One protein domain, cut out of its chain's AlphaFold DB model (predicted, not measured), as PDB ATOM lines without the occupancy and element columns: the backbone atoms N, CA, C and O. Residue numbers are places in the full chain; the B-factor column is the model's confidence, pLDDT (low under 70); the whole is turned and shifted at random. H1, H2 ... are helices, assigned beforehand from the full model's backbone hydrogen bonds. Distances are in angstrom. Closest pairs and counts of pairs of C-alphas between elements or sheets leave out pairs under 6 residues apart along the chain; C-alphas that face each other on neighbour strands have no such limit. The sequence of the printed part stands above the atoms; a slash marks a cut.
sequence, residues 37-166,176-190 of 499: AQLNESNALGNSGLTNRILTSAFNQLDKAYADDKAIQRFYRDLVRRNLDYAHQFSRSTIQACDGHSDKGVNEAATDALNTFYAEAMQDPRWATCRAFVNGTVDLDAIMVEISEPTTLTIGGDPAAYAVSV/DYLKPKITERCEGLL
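What this domain is: This is residues 37 to 166 and 176 to 190 of the 499 residues of an uncharacterized protein of Pseudomonadales bacterium (UniProt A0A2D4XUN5). Two lobes follow each other along the longest axis: a larger one of five crossed helices, with H4 and H5 at its core, H2 crossing H5, and H1 and H3 near opposite ends of H4, and a smaller, looser one of H6 to H9. In the smaller lobe H6 packs on H9 and H7 on H8, and no helix of one lobe touches a helix of the other. The printed part has 145 residues with nine named helices, H1 to H9 in that order, and no named strand; the class is all helix. It is only just compact, close to loose, with a radius of gyration of the C-alphas of 17.2 A, and its elongated outline spans 52 by 33 by 22 A.

How they stand to each other: H1, residues 37 to 44, and H2, residues 48 to 65, form a helical hairpin; they touch through residues 48 to 54 of H2 at a steep tilt of 44 degrees, opposite ways, the closest C-alphas being those of Ser 42 and Thr 51, 5.6 A apart. H4, residues 84 to 98, touches H1 with residues 95 to 98 alone, closest at the C-alphas of Asn 40 and Cys 98, 6.9 A. H5, residues 106 to 121, touches H4 at a steep tilt of 57 degrees, opposite ways, with the C-alphas of Thr 94 and Ala 110 closest at 4.9 A. Residues 54 to 62 of H2 touch residues 106 to 111 of H5, about perpendicular at 78 degrees, closest at the C-alphas of Ala 58 and Asn 107, 5.1 A. H3, residues 71 to 80, touches residues 114 to 118 of H5, closest at the C-alphas of Ile 72 and Tyr 118, 6.7 A; it touches H4 only at the corner, where the C-alphas of Val 80 and Tyr 86 are closest at 4.7 A. H6, residues 130 to 134, touches residues 183 to 187 of H9, residues 176 to 187, closest at the C-alphas of Cys 130 and Cys 186, 4.9 A. H7, residues 140 to 148, and H8, residues 159 to 166, touch about perpendicular at 80 degrees, closest at the C-alphas of Ile 147 and Ala 161, 5.0 A. H7 and H9 are close but not clearly touching, with the C-alphas of Leu 140 and Lys 179 closest at 6.7 A. Every O i to N i+4 pair is within hydrogen-bond range in H1, H3, H4, H5, H6, H7 and H8; in H2 it is 13 of 14 and in H9 6 of 8.

Where its parts are: H1 begins at C-alpha 37, (278.916, 308.135, 116.619). H2 is the longest helix by residues and measures 25.6 A; H4 and H5 measure 21.4 A each, and H9 17.4 A. H9 ends at C-alpha 187, (268.010, 266.465, 122.290).

The domain as a whole: The C-alphas of Asp 103 and Asp 176 are the two farthest apart, 52.7 A. Residues 167 to 175 are cut out, with 14.4 A between C-alphas 166 and 176. No link that is printed whole is long. Residues 153 to 156 are under pLDDT 70; the mean of the printed part is 86.8.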
ATOM      1  N   ALA A  37     279.040 306.747 116.164       90.81
ATOM      2  CA  ALA A  37     278.916 308.135 116.619       90.81
ATOM      3  C   ALA A  37     277.454 308.625 116.625       90.81
ATOM      4  O   ALA A  37     277.013 309.220 117.605       90.81
ATOM      5  N   GLN A  38     276.693 308.331 115.563       90.44
ATOM      6  CA  GLN A  38     275.287 308.737 115.441       90.44
ATOM      7  C   GLN A  38     274.377 307.982 116.417       90.44
ATOM      8  O   GLN A  38     273.437 308.569 116.951       90.44
ATOM      9  N   LEU A  39     274.655 306.696 116.663       92.06
ATOM     10  CA  LEU A  39     273.918 305.893 117.641       92.06
ATOM     11  C   LEU A  39     274.189 306.362 119.079       92.06
ATOM     12  O   LEU A  39     273.252 306.519 119.863       92.06
ATOM     13  N   ASN A  40     275.453 306.622 119.420       91.44
ATOM     14  CA  ASN A  40     275.845 307.083 120.752       91.44
ATOM     15  C   ASN A  40     275.273 308.472 121.044       91.44
ATOM     16  O   ASN A  40     274.758 308.703 122.135       91.44
ATOM     17  N   GLU A  41     275.304 309.380 120.063       91.00
ATOM     18  CA  GLU A  41     274.683 310.702 120.178       91.00
ATOM     19  C   GLU A  41     273.165 310.590 120.383       91.00
ATOM     20  O   GLU A  41     272.623 311.199 121.308       91.00
ATOM     21  N   SER A  42     272.464 309.773 119.583       91.19
ATOM     22  CA  SER A  42     271.012 309.614 119.730       91.19
ATOM     23  C   SER A  42     270.625 308.985 121.070       91.19
ATOM     24  O   SER A  42     269.625 309.391 121.667       91.19
ATOM     25  N   ASN A  43     271.421 308.030 121.560       90.00
ATOM     26  CA  ASN A  43     271.229 307.395 122.861       90.00
ATOM     27  C   ASN A  43     271.502 308.369 124.021       90.00
ATOM     28  O   ASN A  43     270.666 308.496 124.915       90.00
ATOM     29  N   ALA A  44     272.610 309.117 123.976       88.75
ATOM     30  CA  ALA A  44     272.982 310.093 125.003       88.75
ATOM     31  C   ALA A  44     271.970 311.246 125.124       88.75
ATOM     32  O   ALA A  44     271.721 311.743 126.222       88.75
ATOM     33  N   LEU A  45     271.351 311.647 124.009       92.44
ATOM     34  CA  LEU A  45     270.296 312.664 123.975       92.44
ATOM     35  C   LEU A  45     268.898 312.117 124.326       92.44
ATOM     36  O   LEU A  45     267.930 312.876 124.316       92.44
ATOM     37  N   GLY A  46     268.762 310.816 124.603       87.38
ATOM     38  CA  GLY A  46     267.478 310.188 124.928       87.38
ATOM     39  C   GLY A  46     266.490 310.117 123.755       87.38
ATOM     40  O   GLY A  46     265.287 309.967 123.968       87.38
ATOM     41  N   ASN A  47     266.956 310.219 122.506       91.12
ATOM     42  CA  ASN A  47     266.103 310.145 121.320       91.12
ATOM     43  C   ASN A  47     265.815 308.684 120.939       91.12
ATOM     44  O   ASN A  47     266.342 308.155 119.956       91.12
ATOM     45  N   SER A  48     264.941 308.027 121.708       89.50
ATOM     46  CA  SER A  48     264.610 306.605 121.530       89.50
ATOM     47  C   SER A  48     264.076 306.276 120.130       89.50
ATOM     48  O   SER A  48     264.340 305.193 119.613       89.50
ATOM     49  N   GLY A  49     263.356 307.202 119.486       89.81
ATOM     50  CA  GLY A  49     262.834 307.009 118.129       89.81
ATOM     51  C   GLY A  49     263.940 306.906 117.076       89.81
ATOM     52  O   GLY A  49     263.887 306.036 116.204       89.81
ATOM     53  N   LEU A  50     264.967 307.756 117.177       91.00
ATOM     54  CA  LEU A  50     266.128 307.705 116.289       91.00
ATOM     55  C   LEU A  50     267.022 306.498 116.599       91.00
ATOM     56  O   LEU A  50     267.379 305.775 115.673       91.00
ATOM     57  N   THR A  51     267.301 306.225 117.878       91.81
ATOM     58  CA  THR A  51     268.074 305.049 118.314       91.81
ATOM     59  C   THR A  51     267.455 303.753 117.780       91.81
ATOM     60  O   THR A  51     268.133 302.963 117.124       91.81
ATOM     61  N   ASN A  52     266.140 303.569 117.947       91.69
ATOM     62  CA  ASN A  52     265.440 302.387 117.438       91.69
ATOM     63  C   ASN A  52     265.481 302.292 115.910       91.69
ATOM     64  O   ASN A  52     265.616 301.194 115.370       91.69
ATOM     65  N   ARG A  53     265.387 303.419 115.194       92.19
ATOM     66  CA  ARG A  53     265.486 303.439 113.726       92.19
ATOM     67  C   ARG A  53     266.875 303.012 113.248       92.19
ATOM     68  O   ARG A  53     266.960 302.248 112.287       92.19
ATOM     69  N   ILE A  54     267.932 303.489 113.906       93.06
ATOM     70  CA  ILE A  54     269.321 303.130 113.594       93.06
ATOM     71  C   ILE A  54     269.543 301.630 113.831       93.06
ATOM     72  O   ILE A  54     269.963 300.927 112.911       93.06
ATOM     73  N   LEU A  55     269.173 301.121 115.012       92.94
ATOM     74  CA  LEU A  55     269.285 299.698 115.352       92.94
ATOM     75  C   LEU A  55     268.473 298.812 114.397       92.94
ATOM     76  O   LEU A  55     268.993 297.840 113.859       92.94
ATOM     77  N   THR A  56     267.225 299.184 114.104       91.50
ATOM     78  CA  THR A  56     266.367 298.446 113.160       91.50
ATOM     79  C   THR A  56     266.983 298.394 111.763       91.50
ATOM     80  O   THR A  56     266.910 297.365 111.095       91.50
ATOM     81  N   SER A  57     267.607 299.486 111.311       91.31
ATOM     82  CA  SER A  57     268.309 299.510 110.026       91.31
ATOM     83  C   SER A  57     269.446 298.491 109.993       91.31
ATOM     84  O   SER A  57     269.549 297.754 109.017       91.31
ATOM     85  N   ALA A  58     270.259 298.423 111.050       90.06
ATOM     86  CA  ALA A  58     271.347 297.453 111.145       90.06
ATOM     87  C   ALA A  58     270.817 296.015 111.223       90.06
ATOM     88  O   ALA A  58     271.239 295.151 110.457       90.06
ATOM     89  N   PHE A  59     269.813 295.760 112.064       92.69
ATOM     90  CA  PHE A  59     269.226 294.426 112.212       92.69
ATOM     91  C   PHE A  59     268.580 293.928 110.918       92.69
ATOM     92  O   PHE A  59     268.762 292.774 110.567       92.69
ATOM     93  N   ASN A  60     267.939 294.798 110.134       90.31
ATOM     94  CA  ASN A  60     267.418 294.426 108.816       90.31
ATOM     95  C   ASN A  60     268.522 294.032 107.814       90.31
ATOM     96  O   ASN A  60     268.241 293.331 106.841       90.31
ATOM     97  N   GLN A  61     269.754 294.521 107.987       88.50
ATOM     98  CA  GLN A  61     270.890 294.099 107.165       88.50
ATOM     99  C   GLN A  61     271.436 292.750 107.632       88.50
ATOM    100  O   GLN A  61     271.689 291.888 106.792       88.50
ATOM    101  N   LEU A  62     271.520 292.532 108.947       89.56
ATOM    102  CA  LEU A  62     271.846 291.227 109.529       89.56
ATOM    103  C   LEU A  62     270.810 290.162 109.131       89.56
ATOM    104  O   LEU A  62     271.196 289.091 108.678       89.56
ATOM    105  N   ASP A  63     269.512 290.479 109.178       89.12
ATOM    106  CA  ASP A  63     268.410 289.600 108.749       89.12
ATOM    107  C   ASP A  63     268.570 289.133 107.286       89.12
ATOM    108  O   ASP A  63     268.172 288.024 106.934       89.12
ATOM    109  N   LYS A  64     269.159 289.969 106.417       86.19
ATOM    110  CA  LYS A  64     269.440 289.627 105.012       86.19
ATOM    111  C   LYS A  64     270.740 288.845 104.837       86.19
ATOM    112  O   LYS A  64     270.831 288.044 103.912       86.19
ATOM    113  N   ALA A  65     271.745 289.125 105.662       85.31
ATOM    114  CA  ALA A  65     273.072 288.531 105.552       85.31
ATOM    115  C   ALA A  65     273.162 287.148 106.218       85.31
ATOM    116  O   ALA A  65     273.876 286.280 105.725       85.31
ATOM    117  N   TYR A  66     272.437 286.929 107.315       87.25
ATOM    118  CA  TYR A  66     272.506 285.715 108.132       87.25
ATOM    119  C   TYR A  66     271.356 284.753 107.819       87.25
ATOM    120  O   TYR A  66     270.438 284.548 108.616       87.25
ATOM    121  N   ALA A  67     271.408 284.177 106.617       82.94
ATOM    122  CA  ALA A  67     270.419 283.225 106.111       82.94
ATOM    123  C   ALA A  67     270.886 281.755 106.145       82.94
ATOM    124  O   ALA A  67     270.093 280.864 105.837       82.94
ATOM    125  N   ASP A  68     272.138 281.491 106.521       83.56
ATOM    126  CA  ASP A  68     272.713 280.149 106.542       83.56
ATOM    127  C   ASP A  68     272.207 279.323 107.734       83.56
ATOM    128  O   ASP A  68     271.698 279.832 108.739       83.56
ATOM    129  N   ASP A  69     272.406 278.008 107.645       81.12
ATOM    130  CA  ASP A  69     272.030 277.043 108.678       81.12
ATOM    131  C   ASP A  69     273.154 276.820 109.711       81.12
ATOM    132  O   ASP A  69     273.481 275.692 110.083       81.12
ATOM    133  N   LYS A  70     273.776 277.912 110.168       84.81
ATOM    134  CA  LYS A  70     274.762 277.894 111.263       84.81
ATOM    135  C   LYS A  70     274.078 278.114 112.610       84.81
ATOM    136  O   LYS A  70     273.111 278.874 112.682       84.81
ATOM    137  N   ALA A  71     274.582 277.519 113.690       82.56
ATOM    138  CA  ALA A  71     273.968 277.596 115.019       82.56
ATOM    139  C   ALA A  71     273.796 279.040 115.522       82.56
ATOM    140  O   ALA A  71     272.703 279.399 115.957       82.56
ATOM    141  N   ILE A  72     274.809 279.898 115.369       87.25
ATOM    142  CA  ILE A  72     274.705 281.326 115.726       87.25
ATOM    143  C   ILE A  72     273.688 282.097 114.859       87.25
ATOM    144  O   ILE A  72     272.992 282.985 115.351       87.25
ATOM    145  N   GLN A  73     273.529 281.732 113.581       89.69
ATOM    146  CA  GLN A  73     272.550 282.369 112.691       89.69
ATOM    147  C   GLN A  73     271.117 281.885 112.977       89.69
ATOM    148  O   GLN A  73     270.178 282.683 112.945       89.69
ATOM    149  N   ARG A  74     270.936 280.605 113.343       88.00
ATOM    150  CA  ARG A  74     269.665 280.083 113.875       88.00
ATOM    151  C   ARG A  74     269.306 280.750 115.199       88.00
ATOM    152  O   ARG A  74     268.194 281.242 115.335       88.00
ATOM    153  N   PHE A  75     270.255 280.859 116.130       89.38
ATOM    154  CA  PHE A  75     270.079 281.594 117.386       89.38
ATOM    155  C   PHE A  75     269.606 283.030 117.136       89.38
ATOM    156  O   PHE A  75     268.623 283.475 117.729       89.38
ATOM    157  N   TYR A  76     270.250 283.734 116.202       91.19
ATOM    158  CA  TYR A  76     269.838 285.075 115.810       91.19
ATOM    159  C   TYR A  76     268.386 285.101 115.308       91.19
ATOM    160  O   TYR A  76     267.528 285.782 115.868       91.19
ATOM    161  N   ARG A  77     268.077 284.314 114.279       90.50
ATOM    162  CA  ARG A  77     266.777 284.361 113.602       90.50
ATOM    163  C   ARG A  77     265.620 283.822 114.447       90.50
ATOM    164  O   ARG A  77     264.501 284.330 114.339       90.50
ATOM    165  N   ASP A  78     265.867 282.794 115.252       87.19
ATOM    166  CA  ASP A  78     264.821 282.029 115.931       87.19
ATOM    167  C   ASP A  78     264.650 282.436 117.403       87.19
ATOM    168  O   ASP A  78     263.542 282.304 117.927       87.19
ATOM    169  N   LEU A  79     265.683 283.004 118.041       88.00
ATOM    170  CA  LEU A  79     265.612 283.553 119.403       88.00
ATOM    171  C   LEU A  79     265.764 285.074 119.413       88.00
ATOM    172  O   LEU A  79     264.814 285.758 119.784       88.00
ATOM    173  N   VAL A  80     266.889 285.629 118.951       90.62
ATOM    174  CA  VAL A  80     267.164 287.081 119.056       90.62
ATOM    175  C   VAL A  80     266.115 287.935 118.355       90.62
ATOM    176  O   VAL A  80     265.723 288.981 118.864       90.62
ATOM    177  N   ARG A  81     265.621 287.502 117.196       89.94
ATOM    178  CA  ARG A  81     264.626 288.263 116.427       89.94
ATOM    179  C   ARG A  81     263.180 287.987 116.828       89.94
ATOM    180  O   ARG A  81     262.309 288.777 116.471       89.94
ATOM    181  N   ARG A  82     262.904 286.895 117.550       86.25
ATOM    182  CA  ARG A  82     261.532 286.437 117.849       86.25
ATOM    183  C   ARG A  82     261.154 286.501 119.323       86.25
ATOM    184  O   ARG A  82     259.968 286.591 119.628       86.25
ATOM    185  N   ASN A  83     262.127 286.449 120.225       85.31
ATOM    186  CA  ASN A  83     261.923 286.565 121.659       85.31
ATOM    187  C   ASN A  83     262.266 287.997 122.101       85.31
ATOM    188  O   ASN A  83     263.368 288.480 121.847       85.31
ATOM    189  N   LEU A  84     261.313 288.674 122.753       82.56
ATOM    190  CA  LEU A  84     261.445 290.075 123.173       82.56
ATOM    191  C   LEU A  84     262.630 290.302 124.116       82.56
ATOM    192  O   LEU A  84     263.316 291.317 123.998       82.56
ATOM    193  N   ASP A  85     262.894 289.347 124.999       82.00
ATOM    194  CA  ASP A  85     263.945 289.443 126.003       82.00
ATOM    195  C   ASP A  85     265.333 289.359 125.343       82.00
ATOM    196  O   ASP A  85     266.198 290.204 125.589       82.00
ATOM    197  N   TYR A  86     265.517 288.424 124.399       87.06
ATOM    198  CA  TYR A  86     266.753 288.332 123.609       87.06
ATOM    199  C   TYR A  86     266.916 289.528 122.663       87.06
ATOM    200  O   TYR A  86     268.031 290.019 122.491       87.06
ATOM    201  N   ALA A  87     265.827 290.023 122.065       88.38
ATOM    202  CA  ALA A  87     265.862 291.193 121.190       88.38
ATOM    203  C   ALA A  87     266.311 292.452 121.948       88.38
ATOM    204  O   ALA A  87     267.129 293.235 121.454       88.38
ATOM    205  N   HIS A  88     265.787 292.641 123.162       87.06
ATOM    206  CA  HIS A  88     266.163 293.745 124.033       87.06
ATOM    207  C   HIS A  88     267.631 293.645 124.456       87.06
ATOM    208  O   HIS A  88     268.367 294.628 124.338       87.06
ATOM    209  N   GLN A  89     268.082 292.460 124.880       87.06
ATOM    210  CA  GLN A  89     269.471 292.259 125.281       87.06
ATOM    211  C   GLN A  89     270.435 292.488 124.112       87.06
ATOM    212  O   GLN A  89     271.388 293.248 124.251       87.06
ATOM    213  N   PHE A  90     270.129 291.963 122.927       91.69
ATOM    214  CA  PHE A  90     270.916 292.219 121.722       91.69
ATOM    215  C   PHE A  90     270.972 293.706 121.335       91.69
ATOM    216  O   PHE A  90     272.026 294.211 120.939       91.69
ATOM    217  N   SER A  91     269.869 294.443 121.504       91.12
ATOM    218  CA  SER A  91     269.851 295.898 121.296       91.12
ATOM    219  C   SER A  91     270.790 296.619 122.262       91.12
ATOM    220  O   SER A  91     271.535 297.506 121.846       91.12
ATOM    221  N   ARG A  92     270.807 296.211 123.538       89.81
ATOM    222  CA  ARG A  92     271.725 296.761 124.542       89.81
ATOM    223  C   ARG A  92     273.179 296.433 124.224       89.81
ATOM    224  O   ARG A  92     273.999 297.344 124.235       89.81
ATOM    225  N   SER A  93     273.482 295.181 123.884       90.50
ATOM    226  CA  SER A  93     274.832 294.757 123.501       90.50
ATOM    227  C   SER A  93     275.328 295.502 122.258       90.50
ATOM    228  O   SER A  93     276.492 295.875 122.196       90.50
ATOM    229  N   THR A  94     274.445 295.798 121.296       92.81
ATOM    230  CA  THR A  94     274.795 296.592 120.103       92.81
ATOM    231  C   THR A  94     275.160 298.033 120.459       92.81
ATOM    232  O   THR A  94     276.124 298.571 119.921       92.81
ATOM    233  N   ILE A  95     274.422 298.665 121.379       91.88
ATOM    234  CA  ILE A  95     274.758 300.008 121.874       91.88
ATOM    235  C   ILE A  95     276.110 299.976 122.602       91.88
ATOM    236  O   ILE A  95     276.977 300.787 122.303       91.88
ATOM    237  N   GLN A  96     276.321 298.997 123.483       90.06
ATOM    238  CA  GLN A  96     277.580 298.836 124.218       90.06
ATOM    239  C   GLN A  96     278.778 298.580 123.296       90.06
ATOM    240  O   GLN A  96     279.853 299.117 123.531       90.06
ATOM    241  N   ALA A  97     278.604 297.814 122.217       89.94
ATOM    242  CA  ALA A  97     279.653 297.596 121.222       89.94
ATOM    243  C   ALA A  97     280.036 298.883 120.461       89.94
ATOM    244  O   ALA A  97     281.144 298.982 119.931       89.94
ATOM    245  N   CYS A  98     279.142 299.877 120.421       89.81
ATOM    246  CA  CYS A  98     279.427 301.206 119.886       89.81
ATOM    247  C   CYS A  98     280.058 302.160 120.918       89.81
ATOM    248  O   CYS A  98     280.659 303.165 120.515       89.81
ATOM    249  N   ASP A  99     279.954 301.889 122.222       85.50
ATOM    250  CA  ASP A  99     280.514 302.753 123.264       85.50
ATOM    251  C   ASP A  99     282.048 302.812 123.139       85.50
ATOM    252  O   ASP A  99     282.746 301.803 123.163       85.50
ATOM    253  N   GLY A 100     282.595 304.022 122.972       75.06
ATOM    254  CA  GLY A 100     284.040 304.237 122.802       75.06
ATOM    255  C   GLY A 100     284.596 303.982 121.391       75.06
ATOM    256  O   GLY A 100     285.781 304.228 121.174       75.06
ATOM    257  N   HIS A 101     283.760 303.578 120.426       85.69
ATOM    258  CA  HIS A 101     284.159 303.255 119.047       85.69
ATOM    259  C   HIS A 101     283.380 304.079 118.009       85.69
ATOM    260  O   HIS A 101     282.563 303.560 117.252       85.69
ATOM    261  N   SER A 102     283.596 305.398 117.984       82.31
ATOM    262  CA  SER A 102     282.831 306.335 117.140       82.31
ATOM    263  C   SER A 102     283.082 306.192 115.633       82.31
ATOM    264  O   SER A 102     282.249 306.623 114.832       82.31
ATOM    265  N   ASP A 103     284.205 305.590 115.253       83.69
ATOM    266  CA  ASP A 103     284.664 305.344 113.887       83.69
ATOM    267  C   ASP A 103     284.055 304.084 113.248       83.69
ATOM    268  O   ASP A 103     284.050 303.970 112.020       83.69
ATOM    269  N   LYS A 104     283.485 303.177 114.050       86.31
ATOM    270  CA  LYS A 104     282.836 301.952 113.568       86.31
ATOM    271  C   LYS A 104     281.455 302.201 112.958       86.31
ATOM    272  O   LYS A 104     280.703 303.097 113.360       86.31
ATOM    273  N   GLY A 105     281.082 301.350 112.002       89.56
ATOM    274  CA  GLY A 105     279.712 301.264 111.495       89.56
ATOM    275  C   GLY A 105     278.797 300.494 112.453       89.56
ATOM    276  O   GLY A 105     279.210 299.501 113.044       89.56
ATOM    277  N   VAL A 106     277.525 300.886 112.567       90.88
ATOM    278  CA  VAL A 106     276.559 300.185 113.443       90.88
ATOM    279  C   VAL A 106     276.349 298.719 113.031       90.88
ATOM    280  O   VAL A 106     276.138 297.875 113.894       90.88
ATOM    281  N   ASN A 107     276.452 298.376 111.743       89.44
ATOM    282  CA  ASN A 107     276.398 296.974 111.296       89.44
ATOM    283  C   ASN A 107     277.545 296.118 111.856       89.44
ATOM    284  O   ASN A 107     277.347 294.950 112.193       89.44
ATOM    285  N   GLU A 108     278.746 296.696 111.928       87.88
ATOM    286  CA  GLU A 108     279.936 296.043 112.476       87.88
ATOM    287  C   GLU A 108     279.761 295.844 113.983       87.88
ATOM    288  O   GLU A 108     279.890 294.724 114.467       87.88
ATOM    289  N   ALA A 109     279.318 296.884 114.697       89.81
ATOM    290  CA  ALA A 109     279.009 296.797 116.123       89.81
ATOM    291  C   ALA A 109     277.876 295.803 116.437       89.81
ATOM    292  O   ALA A 109     277.952 295.077 117.422       89.81
ATOM    293  N   ALA A 110     276.843 295.712 115.594       90.50
ATOM    294  CA  ALA A 110     275.779 294.716 115.740       90.50
ATOM    295  C   ALA A 110     276.287 293.283 115.500       90.50
ATOM    296  O   ALA A 110     275.802 292.342 116.126       90.50
ATOM    297  N   THR A 111     277.271 293.110 114.611       89.62
ATOM    298  CA  THR A 111     277.927 291.815 114.377       89.62
ATOM    299  C   THR A 111     278.799 291.416 115.569       89.62
ATOM    300  O   THR A 111     278.684 290.291 116.056       89.62
ATOM    301  N   ASP A 112     279.615 292.349 116.079       88.50
ATOM    302  CA  ASP A 112     280.407 292.176 117.305       88.50
ATOM    303  C   ASP A 112     279.489 291.784 118.474       88.50
ATOM    304  O   ASP A 112     279.697 290.761 119.128       88.50
ATOM    305  N   ALA A 113     278.403 292.537 118.666       90.00
ATOM    306  CA  ALA A 113     277.412 292.278 119.699       90.00
ATOM    307  C   ALA A 113     276.741 290.907 119.562       90.00
ATOM    308  O   ALA A 113     276.452 290.284 120.580       90.00
ATOM    309  N   LEU A 114     276.492 290.417 118.341       90.88
ATOM    310  CA  LEU A 114     275.876 289.104 118.134       90.88
ATOM    311  C   LEU A 114     276.833 287.977 118.528       90.88
ATOM    312  O   LEU A 114     276.411 287.035 119.195       90.88
ATOM    313  N   ASN A 115     278.109 288.084 118.147       88.38
ATOM    314  CA  ASN A 115     279.133 287.108 118.520       88.38
ATOM    315  C   ASN A 115     279.338 287.072 120.043       88.38
ATOM    316  O   ASN A 115     279.319 285.992 120.636       88.38
ATOM    317  N   THR A 116     279.460 288.239 120.687       88.06
ATOM    318  CA  THR A 116     279.582 288.337 122.149       88.06
ATOM    319  C   THR A 116     278.340 287.799 122.850       88.06
ATOM    320  O   THR A 116     278.455 286.926 123.707       88.06
ATOM    321  N   PHE A 117     277.147 288.245 122.449       89.12
ATOM    322  CA  PHE A 117     275.905 287.824 123.092       89.12
ATOM    323  C   PHE A 117     275.648 286.326 122.922       89.12
ATOM    324  O   PHE A 117     275.194 285.678 123.856       89.12
ATOM    325  N   TYR A 118     275.964 285.748 121.760       89.06
ATOM    326  CA  TYR A 118     275.865 284.305 121.562       89.06
ATOM    327  C   TYR A 118     276.792 283.542 122.519       89.06
ATOM    328  O   TYR A 118     276.348 282.592 123.159       89.06
ATOM    329  N   ALA A 119     278.051 283.968 122.663       86.50
ATOM    330  CA  ALA A 119     279.003 283.329 123.570       86.50
ATOM    331  C   ALA A 119     278.565 283.420 125.044       86.50
ATOM    332  O   ALA A 119     278.629 282.419 125.758       86.50
ATOM    333  N   GLU A 120     278.079 284.586 125.474       87.31
ATOM    334  CA  GLU A 120     277.542 284.807 126.822       87.31
ATOM    335  C   GLU A 120     276.279 283.973 127.065       87.31
ATOM    336  O   GLU A 120     276.186 283.246 128.052       87.31
ATOM    337  N   ALA A 121     275.330 284.000 126.124       85.94
ATOM    338  CA  ALA A 121     274.074 283.273 126.242       85.94
ATOM    339  C   ALA A 121     274.280 281.756 126.333       85.94
ATOM    340  O   ALA A 121     273.501 281.087 127.000       85.94
ATOM    341  N   MET A 122     275.316 281.191 125.703       86.56
ATOM    342  CA  MET A 122     275.618 279.758 125.828       86.56
ATOM    343  C   MET A 122     276.154 279.354 127.209       86.56
ATOM    344  O   MET A 122     276.161 278.163 127.505       86.56
ATOM    345  N   GLN A 123     276.612 280.298 128.032       86.81
ATOM    346  CA  GLN A 123     277.150 280.034 129.375       86.81
ATOM    347  C   GLN A 123     276.183 280.442 130.487       86.81
ATOM    348  O   GLN A 123     276.286 279.948 131.607       86.81
ATOM    349  N   ASP A 124     275.247 281.336 130.186       87.62
ATOM    350  CA  ASP A 124     274.286 281.846 131.150       87.62
ATOM    351  C   ASP A 124     273.086 280.885 131.304       87.62
ATOM    352  O   ASP A 124     272.369 280.649 130.325       87.62
ATOM    353  N   PRO A 125     272.797 280.358 132.512       86.25
ATOM    354  CA  PRO A 125     271.678 279.442 132.745       86.25
ATOM    355  C   PRO A 125     270.304 279.978 132.315       86.25
ATOM    356  O   PRO A 125     269.412 279.194 131.973       86.25
ATOM    357  N   ARG A 126     270.125 281.303 132.297       84.62
ATOM    358  CA  ARG A 126     268.879 281.972 131.916       84.62
ATOM    359  C   ARG A 126     268.681 282.044 130.405       84.62
ATOM    360  O   ARG A 126     267.562 281.885 129.900       84.62
ATOM    361  N   TRP A 127     269.767 282.312 129.688       86.56
ATOM    362  CA  TRP A 127     269.764 282.573 128.246       86.56
ATOM    363  C   TRP A 127     270.261 281.386 127.418       86.56
ATOM    364  O   TRP A 127     270.193 281.424 126.183       86.56
ATOM    365  N   ALA A 128     270.691 280.319 128.086       89.81
ATOM    366  CA  ALA A 128     271.139 279.088 127.469       89.81
ATOM    367  C   ALA A 128     270.098 278.489 126.529       89.81
ATOM    368  O   ALA A 128     268.878 278.557 126.721       89.81
ATOM    369  N   THR A 129     270.620 277.834 125.500       90.44
ATOM    370  CA  THR A 129     269.835 276.974 124.622       90.44
ATOM    371  C   THR A 129     269.947 275.524 125.067       90.44
ATOM    372  O   THR A 129     270.860 275.139 125.798       90.44
ATOM    373  N   CYS A 130     269.049 274.679 124.570       90.69
ATOM    374  CA  CYS A 130     269.161 273.235 124.736       90.69
ATOM    375  C   CYS A 130     270.502 272.680 124.234       90.69
ATOM    376  O   CYS A 130     271.013 271.720 124.803       90.69
ATOM    377  N   ARG A 131     271.115 273.301 123.220       89.62
ATOM    378  CA  ARG A 131     272.456 272.958 122.735       89.62
ATOM    379  C   ARG A 131     273.522 273.152 123.810       89.62
ATOM    380  O   ARG A 131     274.346 272.263 123.991       89.62
ATOM    381  N   ALA A 132     273.495 274.273 124.531       88.69
ATOM    382  CA  ALA A 132     274.421 274.527 125.637       88.69
ATOM    383  C   ALA A 132     274.266 273.487 126.759       88.69
ATOM    384  O   ALA A 132     275.260 273.008 127.300       88.69
ATOM    385  N   PHE A 133     273.028 273.084 127.049       91.06
ATOM    386  CA  PHE A 133     272.732 272.058 128.047       91.06
ATOM    387  C   PHE A 133     273.200 270.657 127.627       91.06
ATOM    388  O   PHE A 133     273.930 269.997 128.360       91.06
ATOM    389  N   VAL A 134     272.838 270.214 126.418       88.75
ATOM    390  CA  VAL A 134     273.210 268.888 125.885       88.75
ATOM    391  C   VAL A 134     274.728 268.752 125.727       88.75
ATOM    392  O   VAL A 134     275.281 267.685 125.979       88.75
ATOM    393  N   ASN A 135     275.418 269.839 125.378       87.94
ATOM    394  CA  ASN A 135     276.878 269.864 125.284       87.94
ATOM    395  C   ASN A 135     277.582 269.988 126.651       87.94
ATOM    396  O   ASN A 135     278.811 270.026 126.691       87.94
ATOM    397  N   GLY A 136     276.838 270.081 127.759       85.06
ATOM    398  CA  GLY A 136     277.386 270.214 129.111       85.06
ATOM    399  C   GLY A 136     278.037 271.568 129.405       85.06
ATOM    400  O   GLY A 136     278.826 271.668 130.337       85.06
ATOM    401  N   THR A 137     277.746 272.601 128.607       87.69
ATOM    402  CA  THR A 137     278.203 273.981 128.861       87.69
ATOM    403  C   THR A 137     277.441 274.612 130.026       87.69
ATOM    404  O   THR A 137     278.025 275.358 130.803       87.69
ATOM    405  N   VAL A 138     276.160 274.266 130.171       88.12
ATOM    406  CA  VAL A 138     275.319 274.617 131.322       88.12
ATOM    407  C   VAL A 138     274.747 273.329 131.896       88.12
ATOM    408  O   VAL A 138     274.200 272.516 131.150       88.12
ATOM    409  N   ASP A 139     274.862 273.130 133.206       86.88
ATOM    410  CA  ASP A 139     274.300 271.969 133.893       86.88
ATOM    411  C   ASP A 139     272.992 272.301 134.626       86.88
ATOM    412  O   ASP A 139     272.573 273.453 134.740       86.88
ATOM    413  N   LEU A 140     272.302 271.256 135.093       83.25
ATOM    414  CA  LEU A 140     271.042 271.430 135.810       83.25
ATOM    415  C   LEU A 140     271.247 272.133 137.156       83.25
ATOM    416  O   LEU A 140     270.354 272.851 137.587       83.25
ATOM    417  N   ASP A 141     272.395 271.963 137.805       86.06
ATOM    418  CA  ASP A 141     272.633 272.525 139.132       86.06
ATOM    419  C   ASP A 141     272.747 274.055 139.057       86.06
ATOM    420  O   ASP A 141     272.091 274.754 139.829       86.06
ATOM    421  N   ALA A 142     273.463 274.587 138.063       85.62
ATOM    422  CA  ALA A 142     273.538 276.020 137.778       85.62
ATOM    423  C   ALA A 142     272.158 276.621 137.460       85.62
ATOM    424  O   ALA A 142     271.831 277.721 137.900       85.62
ATOM    425  N   ILE A 143     271.318 275.873 136.742       84.06
ATOM    426  CA  ILE A 143     269.935 276.264 136.446       84.06
ATOM    427  C   ILE A 143     269.082 276.273 137.717       84.06
ATOM    428  O   ILE A 143     268.301 277.196 137.920       84.06
ATOM    429  N   MET A 144     269.212 275.264 138.580       83.06
ATOM    430  CA  MET A 144     268.459 275.198 139.835       83.06
ATOM    431  C   MET A 144     268.844 276.339 140.783       83.06
ATOM    432  O   MET A 144     267.962 276.903 141.432       83.06
ATOM    433  N   VAL A 145     270.127 276.717 140.821       86.19
ATOM    434  CA  VAL A 145     270.600 277.903 141.550       86.19
ATOM    435  C   VAL A 145     269.936 279.166 140.997       86.19
ATOM    436  O   VAL A 145     269.303 279.890 141.762       86.19
ATOM    437  N   GLU A 146     269.970 279.376 139.678       87.19
ATOM    438  CA  GLU A 146     269.318 280.522 139.019       87.19
ATOM    439  C   GLU A 146     267.795 280.558 139.260       87.19
ATOM    440  O   GLU A 146     267.199 281.622 139.389       87.19
ATOM    441  N   ILE A 147     267.134 279.403 139.359       82.44
ATOM    442  CA  ILE A 147     265.699 279.315 139.682       82.44
ATOM    443  C   ILE A 147     265.420 279.750 141.125       82.44
ATOM    444  O   ILE A 147     264.395 280.384 141.387       82.44
ATOM    445  N   SER A 148     266.300 279.387 142.060       79.12
ATOM    446  CA  SER A 148     266.159 279.744 143.474       79.12
ATOM    447  C   SER A 148     266.493 281.210 143.756       79.12
ATOM    448  O   SER A 148     265.841 281.837 144.592       79.12
ATOM    449  N   GLU A 149     267.456 281.767 143.020       80.75
ATOM    450  CA  GLU A 149     267.938 283.141 143.148       80.75
ATOM    451  C   GLU A 149     268.037 283.795 141.756       80.75
ATOM    452  O   GLU A 149     269.128 283.887 141.195       80.75
ATOM    453  N   PRO A 150     266.913 284.260 141.175       78.06
ATOM    454  CA  PRO A 150     266.908 284.790 139.815       78.06
ATOM    455  C   PRO A 150     267.771 286.045 139.695       78.06
ATOM    456  O   PRO A 150     267.494 287.070 140.324       78.06
ATOM    457  N   THR A 151     268.771 286.002 138.820       75.19
ATOM    458  CA  THR A 151     269.613 287.161 138.487       75.19
ATOM    459  C   THR A 151     268.857 288.191 137.649       75.19
ATOM    460  O   THR A 151     269.209 289.373 137.630       75.19
ATOM    461  N   THR A 152     267.775 287.763 136.987       70.31
ATOM    462  CA  THR A 152     266.912 288.610 136.160       70.31
ATOM    463  C   THR A 152     265.458 288.542 136.630       70.31
ATOM    464  O   THR A 152     264.811 287.498 136.565       70.31
ATOM    465  N   LEU A 153     264.905 289.683 137.056       63.19
ATOM    466  CA  LEU A 153     263.489 289.807 137.416       63.19
ATOM    467  C   LEU A 153     262.635 290.043 136.164       63.19
ATOM    468  O   LEU A 153     262.852 291.000 135.421       63.19
ATOM    469  N   THR A 154     261.631 289.195 135.954       66.06
ATOM    470  CA  THR A 154     260.675 289.309 134.844       66.06
ATOM    471  C   THR A 154     259.385 289.996 135.295       66.06
ATOM    472  O   THR A 154     258.827 289.710 136.359       66.06
ATOM    473  N   ILE A 155     258.891 290.938 134.486       49.81
ATOM    474  CA  ILE A 155     257.619 291.624 134.744       49.81
ATOM    475  C   ILE A 155     256.484 290.608 134.557       49.81
ATOM    476  O   ILE A 155     256.282 290.104 133.456       49.81
ATOM    477  N   GLY A 156     255.741 290.322 135.629       59.88
ATOM    478  CA  GLY A 156     254.702 289.281 135.648       59.88
ATOM    479  C   GLY A 156     255.111 287.981 136.353       59.88
ATOM    480  O   GLY A 156     254.294 287.068 136.436       59.88
ATOM    481  N   GLY A 157     256.325 287.927 136.913       70.25
ATOM    482  CA  GLY A 157     256.866 286.744 137.583       70.25
ATOM    483  C   GLY A 157     257.455 285.734 136.600       70.25
ATOM    484  O   GLY A 157     257.368 285.909 135.388       70.25
ATOM    485  N   ASP A 158     258.051 284.670 137.140       82.12
ATOM    486  CA  ASP A 158     258.727 283.631 136.363       82.12
ATOM    487  C   ASP A 158     257.980 282.289 136.456       82.12
ATOM    488  O   ASP A 158     258.163 281.535 137.420       82.12
ATOM    489  N   PRO A 159     257.122 281.965 135.470       79.88
ATOM    490  CA  PRO A 159     256.316 280.751 135.501       79.88
ATOM    491  C   PRO A 159     257.148 279.469 135.478       79.88
ATOM    492  O   PRO A 159     256.727 278.471 136.060       79.88
ATOM    493  N   ALA A 160     258.313 279.478 134.823       84.19
ATOM    494  CA  ALA A 160     259.182 278.309 134.763       84.19
ATOM    495  C   ALA A 160     259.887 278.093 136.109       84.19
ATOM    496  O   ALA A 160     259.878 276.971 136.613       84.19
ATOM    497  N   ALA A 161     260.388 279.157 136.745       85.00
ATOM    498  CA  ALA A 161     260.955 279.072 138.093       85.00
ATOM    499  C   ALA A 161     259.913 278.615 139.129       85.00
ATOM    500  O   ALA A 161     260.179 277.730 139.945       85.00
ATOM    501  N   TYR A 162     258.691 279.157 139.063       84.94
ATOM    502  CA  TYR A 162     257.586 278.704 139.908       84.94
ATOM    503  C   TYR A 162     257.288 277.219 139.681       84.94
ATOM    504  O   TYR A 162     257.240 276.447 140.637       84.94
ATOM    505  N   ALA A 163     257.138 276.796 138.423       85.50
ATOM    506  CA  ALA A 163     256.809 275.414 138.114       85.50
ATOM    507  C   ALA A 163     257.891 274.447 138.610       85.50
ATOM    508  O   ALA A 163     257.576 273.417 139.200       85.50
ATOM    509  N   VAL A 164     259.163 274.797 138.436       85.50
ATOM    510  CA  VAL A 164     260.272 273.978 138.927       85.50
ATOM    511  C   VAL A 164     260.338 273.953 140.444       85.50
ATOM    512  O   VAL A 164     260.558 272.879 140.986       85.50
ATOM    513  N   SER A 165     260.116 275.068 141.144       84.56
ATOM    514  CA  SER A 165     260.149 275.061 142.614       84.56
ATOM    515  C   SER A 165     259.081 274.132 143.210       84.56
ATOM    516  O   SER A 165     259.375 273.372 144.133       84.56
ATOM    517  N   VAL A 166     257.882 274.099 142.618       84.56
ATOM    518  CA  VAL A 166     256.813 273.156 142.990       84.56
ATOM    519  C   VAL A 166     257.224 271.706 142.719       84.56
ATOM    520  O   VAL A 166     257.053 270.849 143.580       84.56
ATOM    521  N   ASP A 176     266.233 264.275 139.920       86.31
ATOM    522  CA  ASP A 176     266.253 262.964 139.256       86.31
ATOM    523  C   ASP A 176     265.115 262.776 138.241       86.31
ATOM    524  O   ASP A 176     265.253 262.011 137.290       86.31
ATOM    525  N   TYR A 177     264.000 263.496 138.404       89.38
ATOM    526  CA  TYR A 177     262.916 263.544 137.420       89.38
ATOM    527  C   TYR A 177     263.190 264.596 136.336       89.38
ATOM    528  O   TYR A 177     263.035 264.328 135.142       89.38
ATOM    529  N   LEU A 178     263.602 265.799 136.747       89.06
ATOM    530  CA  LEU A 178     263.781 266.949 135.863       89.06
ATOM    531  C   LEU A 178     264.923 266.721 134.868       89.06
ATOM    532  O   LEU A 178     264.732 266.919 133.669       89.06
ATOM    533  N   LYS A 179     266.087 266.255 135.334       89.06
ATOM    534  CA  LYS A 179     267.290 266.080 134.508       89.06
ATOM    535  C   LYS A 179     267.069 265.201 133.274       89.06
ATOM    536  O   LYS A 179     267.325 265.690 132.170       89.06
ATOM    537  N   PRO A 180     266.576 263.951 133.384       90.69
ATOM    538  CA  PRO A 180     266.362 263.113 132.209       90.69
ATOM    539  C   PRO A 180     265.277 263.679 131.287       90.69
ATOM    540  O   PRO A 180     265.422 263.591 130.073       90.69
ATOM    541  N   LYS A 181     264.225 264.307 131.830       92.06
ATOM    542  CA  LYS A 181     263.121 264.852 131.024       92.06
ATOM    543  C   LYS A 181     263.506 266.104 130.243       92.06
ATOM    544  O   LYS A 181     263.128 266.233 129.081       92.06
ATOM    545  N   ILE A 182     264.281 266.998 130.852       92.12
ATOM    546  CA  ILE A 182     264.854 268.164 130.169       92.12
ATOM    547  C   ILE A 182     265.838 267.694 129.096       92.12
ATOM    548  O   ILE A 182     265.763 268.173 127.968       92.12
ATOM    549  N   THR A 183     266.697 266.717 129.411       91.94
ATOM    550  CA  THR A 183     267.662 266.147 128.451       91.94
ATOM    551  C   THR A 183     266.949 265.561 127.232       91.94
ATOM    552  O   THR A 183     267.191 266.012 126.116       91.94
ATOM    553  N   GLU A 184     265.996 264.650 127.450       92.38
ATOM    554  CA  GLU A 184     265.177 264.022 126.402       92.38
ATOM    555  C   GLU A 184     264.497 265.070 125.508       92.38
ATOM    556  O   GLU A 184     264.483 264.964 124.281       92.38
ATOM    557  N   ARG A 185     263.942 266.124 126.117       91.06
ATOM    558  CA  ARG A 185     263.256 267.190 125.382       91.06
ATOM    559  C   ARG A 185     264.224 268.074 124.594       91.06
ATOM    560  O   ARG A 185     263.882 268.505 123.493       91.06
ATOM    561  N   CYS A 186     265.409 268.339 125.139       92.56
ATOM    562  CA  CYS A 186     266.417 269.191 124.522       92.56
ATOM    563  C   CYS A 186     267.163 268.525 123.362       92.56
ATOM    564  O   CYS A 186     267.496 269.218 122.401       92.56
ATOM    565  N   GLU A 187     267.372 267.206 123.392       91.00
ATOM    566  CA  GLU A 187     268.010 266.465 122.290       91.00
ATOM    567  C   GLU A 187     267.257 266.630 120.957       91.00
ATOM    568  O   GLU A 187     267.874 266.710 119.896       91.00
ATOM    569  N   GLY A 188     265.928 266.764 121.004       84.62
ATOM    570  CA  GLY A 188     265.096 267.022 119.824       84.62
ATOM    571  C   GLY A 188     264.961 268.498 119.426       84.62
ATOM    572  O   GLY A 188     264.345 268.792 118.403       84.62
ATOM    573  N   LEU A 189     265.475 269.435 120.232       89.31
ATOM    574  CA  LEU A 189     265.172 270.871 120.145       89.31
ATOM    575  C   LEU A 189     266.388 271.754 120.487       89.31
ATOM    576  O   LEU A 189     266.266 272.716 121.240       89.31
ATOM    577  N   LEU A 190     267.559 271.453 119.917       87.62
ATOM    578  CA  LEU A 190     268.839 272.076 120.293       87.62
ATOM    579  C   LEU A 190     268.838 273.619 120.286       87.62
ATOM    580  O   LEU A 190     269.459 274.226 121.152       87.62
TER     581      LEU A 190